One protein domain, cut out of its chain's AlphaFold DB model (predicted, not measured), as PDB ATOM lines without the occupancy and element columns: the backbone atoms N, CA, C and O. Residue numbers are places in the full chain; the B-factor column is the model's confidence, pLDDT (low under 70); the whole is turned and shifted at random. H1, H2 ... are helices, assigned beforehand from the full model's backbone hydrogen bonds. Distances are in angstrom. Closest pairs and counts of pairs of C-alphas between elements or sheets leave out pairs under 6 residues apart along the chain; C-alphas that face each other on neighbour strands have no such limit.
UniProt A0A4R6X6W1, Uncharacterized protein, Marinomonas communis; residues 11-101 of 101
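This is residues 11 to 101 of the 101 residues of an uncharacterized protein of Marinomonas communis (UniProt A0A4R6X6W1). One very long helix, H4, makes the length of this model; a helical hairpin, H1 and H2, packs with H1 on the first half of H4, and the short H3 sits across the end where H4 begins. The far part of H4, with the last residues, sticks out as a long bare arm, residues 75 to 101. The printed part has 91 residues with four named helices, in the order H1, H2, H3, H4, and no named strand; the class is all helix. The whole is extended, with a radius of gyration of the C-alphas of 21.3 A, and spans 77 by 21 by 17 A.

Begin with H4, residues 54 to 99, and look at its residues 56 to 70, which alone touch H1, residues 11 to 22. The closest C-alphas there are those of Ile 21 and Ser 67, 5.8 A apart, and the two helices run the same way at a shallow tilt of 27 degrees. Next find H2, residues 26 to 41, which touches H1 with residues 26 to 32 alone; the closest C-alphas are those of Ala 20 and Ala 28, 5.7 A apart. H1 and H2 form a helical hairpin, running opposite ways at 37 degrees, a tilt only just steep. H2 and H4 are close but not clearly touching, with the C-alphas of Leu 29 and Ser 67 closest at 7.4 A; they run opposite ways at 36 degrees, only just a steep tilt. H1, H2 and H4 are a bundle, up and down, each helix running against the one before it. At the beginning of H4, H3, residues 47 to 52, is close but not clearly touching, about perpendicular at 86 degrees; its Ile 50 and Met 57 of H4 have the closest C-alphas, 6.8 A apart. H3 is apart from H1 and from H2. In H1, H2, H3 and H4 every O i to N i+4 pair is within hydrogen-bond range.

Find C-alpha 54 at (-1.882, 42.487, 29.977); from there H4 runs 67.1 A to C-alpha 99 at (55.987, 9.707, 21.360). H1 begins at C-alpha 11, at (7.703, 41.973, 37.440), and covers 16.4 A to C-alpha 22. H2 covers 22.4 A from C-alpha 26 to C-alpha 41, and H3 covers 8.7 A from C-alpha 47 to C-alpha 52.

The two C-alphas farthest apart are those of Glu 48 and Leu 101, 76.9 A. Without the stretches that stand free, residues 37 to 44 and 75 to 101, the body spans 36 by 17 by 16 A. The printed part has no cut, and the links H1 to H2, H2 to H3 and H3 to H4 are tight. The mean pLDDT of the printed part is 90.2, and residues 43 to 44 are under 70.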
ATOM      1  N   LEU A  11       6.522  41.135  37.700       86.56
ATOM      2  CA  LEU A  11       7.703  41.973  37.440       86.56
ATOM      3  C   LEU A  11       9.016  41.303  37.878       86.56
ATOM      4  O   LEU A  11      10.042  41.393  37.194       86.56
ATOM      5  N   LYS A  12       8.999  40.582  39.003       89.44
ATOM      6  CA  LYS A  12      10.166  39.829  39.473       89.44
ATOM      7  C   LYS A  12      10.442  38.611  38.592       89.44
ATOM      8  O   LYS A  12      11.605  38.313  38.324       89.44
ATOM      9  N   LEU A  13       9.393  37.933  38.122       89.69
ATOM     10  CA  LEU A  13       9.518  36.847  37.150       89.69
ATOM     11  C   LEU A  13      10.148  37.354  35.845       89.69
ATOM     12  O   LEU A  13      11.149  36.800  35.408       89.69
ATOM     13  N   LEU A  14       9.621  38.441  35.276       92.81
ATOM     14  CA  LEU A  14      10.102  39.047  34.030       92.81
ATOM     15  C   LEU A  14      11.566  39.483  34.128       92.81
ATOM     16  O   LEU A  14      12.372  39.154  33.260       92.81
ATOM     17  N   SER A  15      11.936  40.176  35.206       93.19
ATOM     18  CA  SER A  15      13.325  40.605  35.422       93.19
ATOM     19  C   SER A  15      14.283  39.427  35.621       93.19
ATOM     20  O   SER A  15      15.381  39.435  35.067       93.19
ATOM     21  N   SER A  16      13.867  38.388  36.352       93.31
ATOM     22  CA  SER A  16      14.664  37.163  36.516       93.31
ATOM     23  C   SER A  16      14.820  36.416  35.192       93.31
ATOM     24  O   SER A  16      15.900  35.915  34.896       93.31
ATOM     25  N   PHE A  17      13.769  36.388  34.369       95.12
ATOM     26  CA  PHE A  17      13.784  35.728  33.069       95.12
ATOM     27  C   PHE A  17      14.675  36.464  32.070       95.12
ATOM     28  O   PHE A  17      15.559  35.856  31.474       95.12
ATOM     29  N   SER A  18      14.535  37.787  31.967       96.19
ATOM     30  CA  SER A  18      15.420  38.624  31.150       96.19
ATOM     31  C   SER A  18      16.890  38.466  31.552       96.19
ATOM     32  O   SER A  18      17.767  38.326  30.693       96.19
ATOM     33  N   LYS A  19      17.167  38.401  32.861       96.25
ATOM     34  CA  LYS A  19      18.514  38.137  33.366       96.25
ATOM     35  C   LYS A  19      19.017  36.749  32.966       96.25
ATOM     36  O   LYS A  19      20.119  36.653  32.444       96.25
ATOM     37  N   ALA A  20      18.214  35.699  33.144       96.25
ATOM     38  CA  ALA A  20      18.586  34.338  32.754       96.25
ATOM     39  C   ALA A  20      18.904  34.225  31.252       96.25
ATOM     40  O   ALA A  20      19.869  33.567  30.873       96.25
ATOM     41  N   ILE A  21      18.142  34.919  30.397       96.44
ATOM     42  CA  ILE A  21      18.402  34.990  28.950       96.44
ATOM     43  C   ILE A  21      19.740  35.687  28.678       96.44
ATOM     44  O   ILE A  21      20.555  35.167  27.916       96.44
ATOM     45  N   THR A  22      19.974  36.839  29.315       96.44
ATOM     46  CA  THR A  22      21.199  37.645  29.152       96.44
ATOM     47  C   THR A  22      22.440  36.878  29.596       96.44
ATOM     48  O   THR A  22      23.445  36.852  28.886       96.44
ATOM     49  N   ASP A  23      22.347  36.211  30.745       96.44
ATOM     50  CA  ASP A  23      23.431  35.432  31.338       96.44
ATOM     51  C   ASP A  23      23.610  34.068  30.641       96.44
ATOM     52  O   ASP A  23      24.549  33.338  30.956       96.44
ATOM     53  N   LYS A  24      22.732  33.719  29.683       94.75
ATOM     54  CA  LYS A  24      22.648  32.394  29.045       94.75
ATOM     55  C   LYS A  24      22.580  31.250  30.075       94.75
ATOM     56  O   LYS A  24      23.108  30.159  29.848       94.75
ATOM     57  N   ASP A  25      21.934  31.496  31.213       95.50
ATOM     58  CA  ASP A  25      21.824  30.548  32.323       95.50
ATOM     59  C   ASP A  25      20.714  29.526  32.037       95.50
ATOM     60  O   ASP A  25      19.532  29.767  32.286       95.50
ATOM     61  N   ILE A  26      21.102  28.375  31.484       92.31
ATOM     62  CA  ILE A  26      20.176  27.307  31.081       92.31
ATOM     63  C   ILE A  26      19.371  26.779  32.272       92.31
ATOM     64  O   ILE A  26      18.174  26.529  32.128       92.31
ATOM     65  N   ASP A  27      19.993  26.625  33.440       92.38
ATOM     66  CA  ASP A  27      19.316  26.082  34.617       92.38
ATOM     67  C   ASP A  27      18.232  27.051  35.105       92.38
ATOM     68  O   ASP A  27      17.107  26.640  35.407       92.38
ATOM     69  N   ALA A  28      18.534  28.353  35.107       93.38
ATOM     70  CA  ALA A  28      17.551  29.381  35.423       93.38
ATOM     71  C   ALA A  28      16.414  29.436  34.387       93.38
ATOM     72  O   ALA A  28      15.248  29.528  34.777       93.38
ATOM     73  N   LEU A  29      16.721  29.335  33.088       94.12
ATOM     74  CA  LEU A  29      15.712  29.302  32.020       94.12
ATOM     75  C   LEU A  29      14.753  28.113  32.180       94.12
ATOM     76  O   LEU A  29      13.539  28.293  32.104       94.12
ATOM     77  N   LEU A  30      15.278  26.917  32.469       91.50
ATOM     78  CA  LEU A  30      14.472  25.712  32.694       91.50
ATOM     79  C   LEU A  30      13.594  25.821  33.946       91.50
ATOM     80  O   LEU A  30      12.429  25.419  33.928       91.50
ATOM     81  N   ALA A  31      14.130  26.377  35.035       91.44
ATOM     82  CA  ALA A  31      13.362  26.593  36.259       91.44
ATOM     83  C   ALA A  31      12.190  27.562  36.030       91.44
ATOM     84  O   ALA A  31      11.081  27.324  36.515       91.44
ATOM     85  N   ILE A  32      12.424  28.634  35.267       91.88
ATOM     86  CA  ILE A  32      11.402  29.627  34.922       91.88
ATOM     87  C   ILE A  32      10.337  29.025  33.996       91.88
ATOM     88  O   ILE A  32       9.148  29.201  34.261       91.88
ATOM     89  N   ASP A  33      10.729  28.270  32.968       90.25
ATOM     90  CA  ASP A  33       9.790  27.598  32.059       90.25
ATOM     91  C   ASP A  33       8.884  26.590  32.789       90.25
ATOM     92  O   ASP A  33       7.660  26.586  32.611       90.25
ATOM     93  N   SER A  34       9.458  25.797  33.701       89.94
ATOM     94  CA  SER A  34       8.692  24.882  34.552       89.94
ATOM     95  C   SER A  34       7.681  25.636  35.417       89.94
ATOM     96  O   SER A  34       6.531  25.212  35.539       89.94
ATOM     97  N   TYR A  35       8.082  26.769  35.993       88.19
ATOM     98  CA  TYR A  35       7.195  27.593  36.806       88.19
ATOM     99  C   TYR A  35       6.043  28.198  35.984       88.19
ATOM    100  O   TYR A  35       4.884  28.098  36.388       88.19
ATOM    101  N   ILE A  36       6.326  28.762  34.805       86.69
ATOM    102  CA  ILE A  36       5.296  29.286  33.891       86.69
ATOM    103  C   ILE A  36       4.330  28.166  33.480       86.69
ATOM    104  O   ILE A  36       3.111  28.345  33.509       86.69
ATOM    105  N   SER A  37       4.856  26.982  33.163       87.50
ATOM    106  CA  SER A  37       4.052  25.801  32.842       87.50
ATOM    107  C   SER A  37       3.128  25.390  33.990       87.50
ATOM    108  O   SER A  37       1.976  25.017  33.756       87.50
ATOM    109  N   GLU A  38       3.596  25.463  35.237       86.69
ATOM    110  CA  GLU A  38       2.752  25.222  36.409       86.69
ATOM    111  C   GLU A  38       1.674  26.292  36.588       86.69
ATOM    112  O   GLU A  38       0.529  25.940  36.874       86.69
ATOM    113  N   LEU A  39       1.998  27.570  36.385       81.81
ATOM    114  CA  LEU A  39       1.017  28.657  36.453       81.81
ATOM    115  C   LEU A  39      -0.129  28.463  35.461       81.81
ATOM    116  O   LEU A  39      -1.295  28.626  35.829       81.81
ATOM    117  N   ILE A  40       0.199  28.070  34.227       80.81
ATOM    118  CA  ILE A  40      -0.786  27.771  33.183       80.81
ATOM    119  C   ILE A  40      -1.650  26.572  33.598       80.81
ATOM    120  O   ILE A  40      -2.874  26.646  33.531       80.81
ATOM    121  N   LYS A  41      -1.031  25.478  34.068       81.44
ATOM    122  CA  LYS A  41      -1.746  24.253  34.478       81.44
ATOM    123  C   LYS A  41      -2.686  24.461  35.661       81.44
ATOM    124  O   LYS A  41      -3.696  23.776  35.750       81.44
ATOM    125  N   ARG A  42      -2.338  25.358  36.585       77.31
ATOM    126  CA  ARG A  42      -3.150  25.659  37.773       77.31
ATOM    127  C   ARG A  42      -4.290  26.645  37.489       77.31
ATOM    128  O   ARG A  42      -4.949  27.056  38.436       77.31
ATOM    129  N   GLU A  43      -4.491  27.052  36.230       65.19
ATOM    130  CA  GLU A  43      -5.486  28.057  35.815       65.19
ATOM    131  C   GLU A  43      -5.365  29.400  36.566       65.19
ATOM    132  O   GLU A  43      -6.288  30.209  36.571       65.19
ATOM    133  N   LEU A  44      -4.200  29.682  37.167       67.25
ATOM    134  CA  LEU A  44      -3.955  30.930  37.903       67.25
ATOM    135  C   LEU A  44      -3.880  32.143  36.960       67.25
ATOM    136  O   LEU A  44      -4.001  33.283  37.400       67.25
ATOM    137  N   LEU A  45      -3.729  31.892  35.657       71.06
ATOM    138  CA  LEU A  45      -3.835  32.875  34.583       71.06
ATOM    139  C   LEU A  45      -5.282  32.955  34.074       71.06
ATOM    140  O   LEU A  45      -5.570  32.643  32.918       71.06
ATOM    141  N   THR A  46      -6.213  33.344  34.946       75.94
ATOM    142  CA  THR A  46      -7.607  33.582  34.543       75.94
ATOM    143  C   THR A  46      -7.682  34.716  33.512       75.94
ATOM    144  O   THR A  46      -6.789  35.562  33.428       75.94
ATOM    145  N   GLN A  47      -8.761  34.786  32.721       76.38
ATOM    146  CA  GLN A  47      -8.940  35.894  31.766       76.38
ATOM    147  C   GLN A  47      -8.923  37.269  32.448       76.38
ATOM    148  O   GLN A  47      -8.428  38.231  31.869       76.38
ATOM    149  N   GLU A  48      -9.425  37.352  33.681       80.81
ATOM    150  CA  GLU A  48      -9.405  38.569  34.490       80.81
ATOM    151  C   GLU A  48      -7.978  38.935  34.920       80.81
ATOM    152  O   GLU A  48      -7.565  40.081  34.754       80.81
ATOM    153  N   PHE A  49      -7.180  37.955  35.355       81.56
ATOM    154  CA  PHE A  49      -5.763  38.158  35.662       81.56
ATOM    155  C   PHE A  49      -4.977  38.634  34.432       81.56
ATOM    156  O   PHE A  49      -4.230  39.607  34.507       81.56
ATOM    157  N   ILE A  50      -5.186  37.997  33.276       80.81
ATOM    158  CA  ILE A  50      -4.550  38.395  32.011       80.81
ATOM    159  C   ILE A  50      -4.991  39.804  31.595       80.81
ATOM    160  O   ILE A  50      -4.183  40.562  31.063       80.81
ATOM    161  N   ALA A  51      -6.255  40.172  31.820       82.56
ATOM    162  CA  ALA A  51      -6.753  41.507  31.505       82.56
ATOM    163  C   ALA A  51      -6.116  42.586  32.395       82.56
ATOM    164  O   ALA A  51      -5.781  43.657  31.889       82.56
ATOM    165  N   ILE A  52      -5.918  42.291  33.684       85.94
ATOM    166  CA  ILE A  52      -5.266  43.189  34.650       85.94
ATOM    167  C   ILE A  52      -3.762  43.316  34.356       85.94
ATOM    168  O   ILE A  52      -3.235  44.424  34.376       85.94
ATOM    169  N   HIS A  53      -3.093  42.213  34.017       85.31
ATOM    170  CA  HIS A  53      -1.641  42.139  33.797       85.31
ATOM    171  C   HIS A  53      -1.252  42.025  32.317       85.31
ATOM    172  O   HIS A  53      -0.308  41.328  31.940       85.31
ATOM    173  N   LYS A  54      -2.022  42.661  31.430       86.94
ATOM    174  CA  LYS A  54      -1.882  42.487  29.977       86.94
ATOM    175  C   LYS A  54      -0.489  42.859  29.465       86.94
ATOM    176  O   LYS A  54       0.026  42.214  28.545       86.94
ATOM    177  N   GLU A  55       0.104  43.908  30.025       90.00
ATOM    178  CA  GLU A  55       1.428  44.377  29.628       90.00
ATOM    179  C   GLU A  55       2.510  43.382  30.054       90.00
ATOM    180  O   GLU A  55       3.302  42.943  29.220       90.00
ATOM    181  N   GLU A  56       2.481  42.934  31.308       89.88
ATOM    182  CA  GLU A  56       3.407  41.939  31.840       89.88
ATOM    183  C   GLU A  56       3.289  40.602  31.108       89.88
ATOM    184  O   GLU A  56       4.301  39.976  30.807       89.88
ATOM    185  N   MET A  57       2.074  40.181  30.750       88.38
ATOM    186  CA  MET A  57       1.862  38.978  29.943       88.38
ATOM    187  C   MET A  57       2.450  39.129  28.538       88.38
ATOM    188  O   MET A  57       3.068  38.199  28.024       88.38
ATOM    189  N   THR A  58       2.313  40.305  27.919       90.94
ATOM    190  CA  THR A  58       2.920  40.584  26.609       90.94
ATOM    191  C   THR A  58       4.446  40.517  26.689       90.94
ATOM    192  O   THR A  58       5.079  39.887  25.840       90.94
ATOM    193  N   GLN A  59       5.038  41.102  27.735       93.25
ATOM    194  CA  GLN A  59       6.477  41.011  27.994       93.25
ATOM    195  C   GLN A  59       6.909  39.565  28.258       93.25
ATOM    196  O   GLN A  59       7.926  39.128  27.727       93.25
ATOM    197  N   LEU A  60       6.117  38.793  29.008       91.38
ATOM    198  CA  LEU A  60       6.395  37.384  29.278       91.38
ATOM    199  C   LEU A  60       6.465  36.579  27.978       91.38
ATOM    200  O   LEU A  60       7.424  35.841  27.771       91.38
ATOM    201  N   TYR A  61       5.498  36.763  27.076       90.62
ATOM    202  CA  TYR A  61       5.510  36.107  25.766       90.62
ATOM    203  C   TYR A  61       6.722  36.506  24.918       90.62
ATOM    204  O   TYR A  61       7.290  35.651  24.239       90.62
ATOM    205  N   ALA A  62       7.133  37.777  24.956       94.88
ATOM    206  CA  ALA A  62       8.340  38.226  24.265       94.88
ATOM    207  C   ALA A  62       9.595  37.539  24.830       94.88
ATOM    208  O   ALA A  62      10.365  36.959  24.067       94.88
ATOM    209  N   LEU A  63       9.740  37.495  26.158       95.62
ATOM    210  CA  LEU A  63      10.854  36.818  26.825       95.62
ATOM    211  C   LEU A  63      10.867  35.310  26.545       95.62
ATOM    212  O   LEU A  63      11.933  34.746  26.319       95.62
ATOM    213  N   MET A  64       9.705  34.655  26.467       93.56
ATOM    214  CA  MET A  64       9.632  33.249  26.049       93.56
ATOM    215  C   MET A  64      10.219  33.057  24.644       93.56
ATOM    216  O   MET A  64      11.042  32.167  24.445       93.56
ATOM    217  N   ARG A  65       9.885  33.924  23.681       94.69
ATOM    218  CA  ARG A  65      10.460  33.869  22.322       94.69
ATOM    219  C   ARG A  65      11.957  34.158  22.295       94.69
ATOM    220  O   ARG A  65      12.700  33.487  21.583       94.69
ATOM    221  N   GLU A  66      12.411  35.134  23.071       95.88
ATOM    222  CA  GLU A  66      13.839  35.429  23.213       95.88
ATOM    223  C   GLU A  66      14.599  34.249  23.831       95.88
ATOM    224  O   GLU A  66      15.698  33.917  23.383       95.88
ATOM    225  N   SER A  67      13.995  33.560  24.802       95.50
ATOM    226  CA  SER A  67      14.577  32.366  25.413       95.50
ATOM    227  C   SER A  67      14.714  31.207  24.420       95.50
ATOM    228  O   SER A  67      15.764  30.569  24.381       95.50
ATOM    229  N   GLU A  68      13.721  30.990  23.545       93.31
ATOM    230  CA  GLU A  68      13.792  29.995  22.464       93.31
ATOM    231  C   GLU A  68      14.973  30.290  21.526       93.31
ATOM    232  O   GLU A  68      15.759  29.398  21.191       93.31
ATOM    233  N   ALA A  69      15.140  31.557  21.136       94.69
ATOM    234  CA  ALA A  69      16.253  31.987  20.296       94.69
ATOM    235  C   ALA A  69      17.610  31.801  20.999       94.69
ATOM    236  O   ALA A  69      18.562  31.312  20.385       94.69
ATOM    237  N   CYS A  70      17.696  32.138  22.290       95.56
ATOM    238  CA  CYS A  70      18.892  31.939  23.108       95.56
ATOM    239  C   CYS A  70      19.301  30.456  23.174       95.56
ATOM    240  O   CYS A  70      20.467  30.122  22.953       95.56
ATOM    241  N   ILE A  71      18.337  29.553  23.383       93.69
ATOM    242  CA  ILE A  71      18.571  28.101  23.420       93.69
ATOM    243  C   ILE A  71      19.116  27.587  22.081       93.69
ATOM    244  O   ILE A  71      20.059  26.792  22.064       93.69
ATOM    245  N   GLU A  72      18.575  28.039  20.947       94.81
ATOM    246  CA  GLU A  72      19.081  27.614  19.636       94.81
ATOM    247  C   GLU A  72      20.504  28.129  19.359       94.81
ATOM    248  O   GLU A  72      21.320  27.400  18.784       94.81
ATOM    249  N   VAL A  73      20.850  29.333  19.830       95.25
ATOM    250  CA  VAL A  73      22.232  29.838  19.782       95.25
ATOM    251  C   VAL A  73      23.161  28.951  20.614       95.25
ATOM    252  O   VAL A  73      24.159  28.454  20.087       95.25
ATOM    253  N   LEU A  74      22.806  28.674  21.871       94.38
ATOM    254  CA  LEU A  74      23.583  27.815  22.773       94.38
ATOM    255  C   LEU A  74      23.810  26.412  22.194       94.38
ATOM    256  O   LEU A  74      24.916  25.875  22.223       94.38
ATOM    257  N   LYS A  75      22.777  25.819  21.598       95.12
ATOM    258  CA  LYS A  75      22.860  24.515  20.928       95.12
ATOM    259  C   LYS A  75      23.851  24.522  19.762       95.12
ATOM    260  O   LYS A  75      24.574  23.542  19.560       95.12
ATOM    261  N   SER A  76      23.902  25.612  18.996       96.56
ATOM    262  CA  SER A  76      24.875  25.793  17.913       96.56
ATOM    263  C   SER A  76      26.308  25.941  18.442       96.56
ATOM    264  O   SER A  76      27.233  25.308  17.918       96.56
ATOM    265  N   GLU A  77      26.489  26.714  19.518       96.00
ATOM    266  CA  GLU A  77      27.771  26.895  20.212       96.00
ATOM    267  C   GLU A  77      28.303  25.545  20.723       96.00
ATOM    268  O   GLU A  77      29.389  25.119  20.323       96.00
ATOM    269  N   ILE A  78      27.484  24.786  21.461       95.88
ATOM    270  CA  ILE A  78      27.832  23.449  21.972       95.88
ATOM    271  C   ILE A  78      28.231  22.502  20.835       95.88
ATOM    272  O   ILE A  78      29.219  21.772  20.935       95.88
ATOM    273  N   LYS A  79      27.487  22.495  19.722       96.75
ATOM    274  CA  LYS A  79      27.805  21.642  18.565       96.75
ATOM    275  C   LYS A  79      29.174  21.982  17.968       96.75
ATOM    276  O   LYS A  79      29.911  21.079  17.554       96.75
ATOM    277  N   THR A  80      29.507  23.267  17.925       97.12
ATOM    278  CA  THR A  80      30.795  23.761  17.429       97.12
ATOM    279  C   THR A  80      31.925  23.340  18.363       97.12
ATOM    280  O   THR A  80      32.876  22.692  17.919       97.12
ATOM    281  N   GLU A  81      31.773  23.575  19.665       96.81
ATOM    282  CA  GLU A  81      32.749  23.180  20.685       96.81
ATOM    283  C   GLU A  81      32.987  21.667  20.713       96.81
ATOM    284  O   GLU A  81      34.133  21.213  20.758       96.81
ATOM    285  N   GLN A  82      31.930  20.859  20.603       97.19
ATOM    286  CA  GLN A  82      32.048  19.402  20.511       97.19
ATOM    287  C   GLN A  82      32.830  18.960  19.268       97.19
ATOM    288  O   GLN A  82      33.611  18.006  19.327       97.19
ATOM    289  N   SER A  83      32.617  19.623  18.129       96.44
ATOM    290  CA  SER A  83      33.361  19.349  16.895       96.44
ATOM    291  C   SER A  83      34.848  19.651  17.073       96.44
ATOM    292  O   SER A  83      35.704  18.827  16.732       96.44
ATOM    293  N   ASP A  84      35.170  20.793  17.675       97.06
ATOM    294  CA  ASP A  84      36.551  21.203  17.907       97.06
ATOM    295  C   ASP A  84      37.248  20.342  18.959       97.06
ATOM    296  O   ASP A  84      38.405  19.955  18.769       97.06
ATOM    297  N   LEU A  85      36.539  19.932  20.012       96.81
ATOM    298  CA  LEU A  85      37.048  18.982  20.997       96.81
ATOM    299  C   LEU A  85      37.401  17.639  20.344       96.81
ATOM    300  O   LEU A  85      38.493  17.116  20.568       96.81
ATOM    301  N   LYS A  86      36.543  17.106  19.462       95.75
ATOM    302  CA  LYS A  86      36.835  15.870  18.708       95.75
ATOM    303  C   LYS A  86      38.098  16.000  17.853       95.75
ATOM    304  O   LYS A  86      38.903  15.066  17.807       95.75
ATOM    305  N   LYS A  87      38.308  17.149  17.198       95.75
ATOM    306  CA  LYS A  87      39.540  17.418  16.433       95.75
ATOM    307  C   LYS A  87      40.765  17.454  17.350       95.75
ATOM    308  O   LYS A  87      41.759  16.799  17.039       95.75
ATOM    309  N   LYS A  88      40.684  18.154  18.490       94.81
ATOM    310  CA  LYS A  88      41.768  18.237  19.486       94.81
ATOM    311  C   LYS A  88      42.148  16.860  20.032       94.81
ATOM    312  O   LYS A  88      43.328  16.521  20.043       94.81
ATOM    313  N   VAL A  89      41.166  16.028  20.383       94.56
ATOM    314  CA  VAL A  89      41.394  14.642  20.835       94.56
ATOM    315  C   VAL A  89      42.103  13.817  19.758       94.56
ATOM    316  O   VAL A  89      43.059  13.101  20.054       94.56
ATOM    317  N   LYS A  90      41.694  13.944  18.487       94.12
ATOM    318  CA  LYS A  90      42.347  13.244  17.368       94.12
ATOM    319  C   LYS A  90      43.809  13.665  17.188       94.12
ATOM    320  O   LYS A  90      44.643  12.814  16.891       94.12
ATOM    321  N   ILE A  91      44.117  14.953  17.350       93.56
ATOM    322  CA  ILE A  91      45.491  15.471  17.279       93.56
ATOM    323  C   ILE A  91      46.320  14.947  18.455       93.56
ATOM    324  O   ILE A  91      47.386  14.383  18.233       93.56
ATOM    325  N   SER A  92      45.802  15.046  19.682       93.06
ATOM    326  CA  SER A  92      46.484  14.557  20.886       93.06
ATOM    327  C   SER A  92      46.806  13.061  20.799       93.06
ATOM    328  O   SER A  92      47.932  12.664  21.089       93.06
ATOM    329  N   LYS A  93      45.874  12.238  20.294       92.56
ATOM    330  CA  LYS A  93      46.127  10.809  20.069       92.56
ATOM    331  C   LYS A  93      47.291  10.568  19.100       92.56
ATOM    332  O   LYS A  93      48.137   9.732  19.377       92.56
ATOM    333  N   ARG A  94      47.366  11.330  18.001       92.19
ATOM    334  CA  ARG A  94      48.476  11.222  17.039       92.19
ATOM    335  C   ARG A  94      49.821  11.591  17.660       92.19
ATOM    336  O   ARG A  94      50.812  10.959  17.328       92.19
ATOM    337  N   TYR A  95      49.867  12.597  18.534       92.12
ATOM    338  CA  TYR A  95      51.103  12.954  19.235       92.12
ATOM    339  C   TYR A  95      51.548  11.857  20.200       92.12
ATOM    340  O   TYR A  95      52.711  11.474  20.159       92.12
ATOM    341  N   LEU A  96      50.621  11.270  20.962       89.44
ATOM    342  CA  LEU A  96      50.919  10.111  21.812       89.44
ATOM    343  C   LEU A  96      51.425   8.906  21.007       89.44
ATOM    344  O   LEU A  96      52.284   8.173  21.485       89.44
ATOM    345  N   ASP A  97      50.895   8.686  19.801       86.69
ATOM    346  CA  ASP A  97      51.369   7.615  18.920       86.69
ATOM    347  C   ASP A  97      52.801   7.889  18.417       86.69
ATOM    348  O   ASP A  97      53.581   6.949  18.310       86.69
ATOM    349  N   ILE A  98      53.172   9.154  18.163       84.75
ATOM    350  CA  ILE A  98      54.541   9.553  17.776       84.75
ATOM    351  C   ILE A  98      55.519   9.414  18.946       84.75
ATOM    352  O   ILE A  98      56.617   8.915  18.744       84.75
ATOM    353  N   GLU A  99      55.137   9.820  20.159       78.69
ATOM    354  CA  GLU A  99      55.987   9.707  21.360       78.69
ATOM    355  C   GLU A  99      56.346   8.256  21.726       78.69
ATOM    356  O   GLU A  99      57.253   8.025  22.523       78.69
ATOM    357  N   ARG A 100      55.620   7.276  21.182       81.62
ATOM    358  CA  ARG A 100      55.824   5.841  21.426       81.62
ATOM    359  C   ARG A 100      56.696   5.148  20.375       81.62
ATOM    360  O   ARG A 100      56.942   3.950  20.530       81.62
ATOM    361  N   LEU A 101      57.089   5.855  19.314       72.50
ATOM    362  CA  LEU A 101      58.002   5.377  18.269       72.50
ATOM    363  C   LEU A 101      59.456   5.654  18.657       72.50
ATOM    364  O   LEU A 101      60.292   4.770  18.367       72.50
TER     365      LEU A 101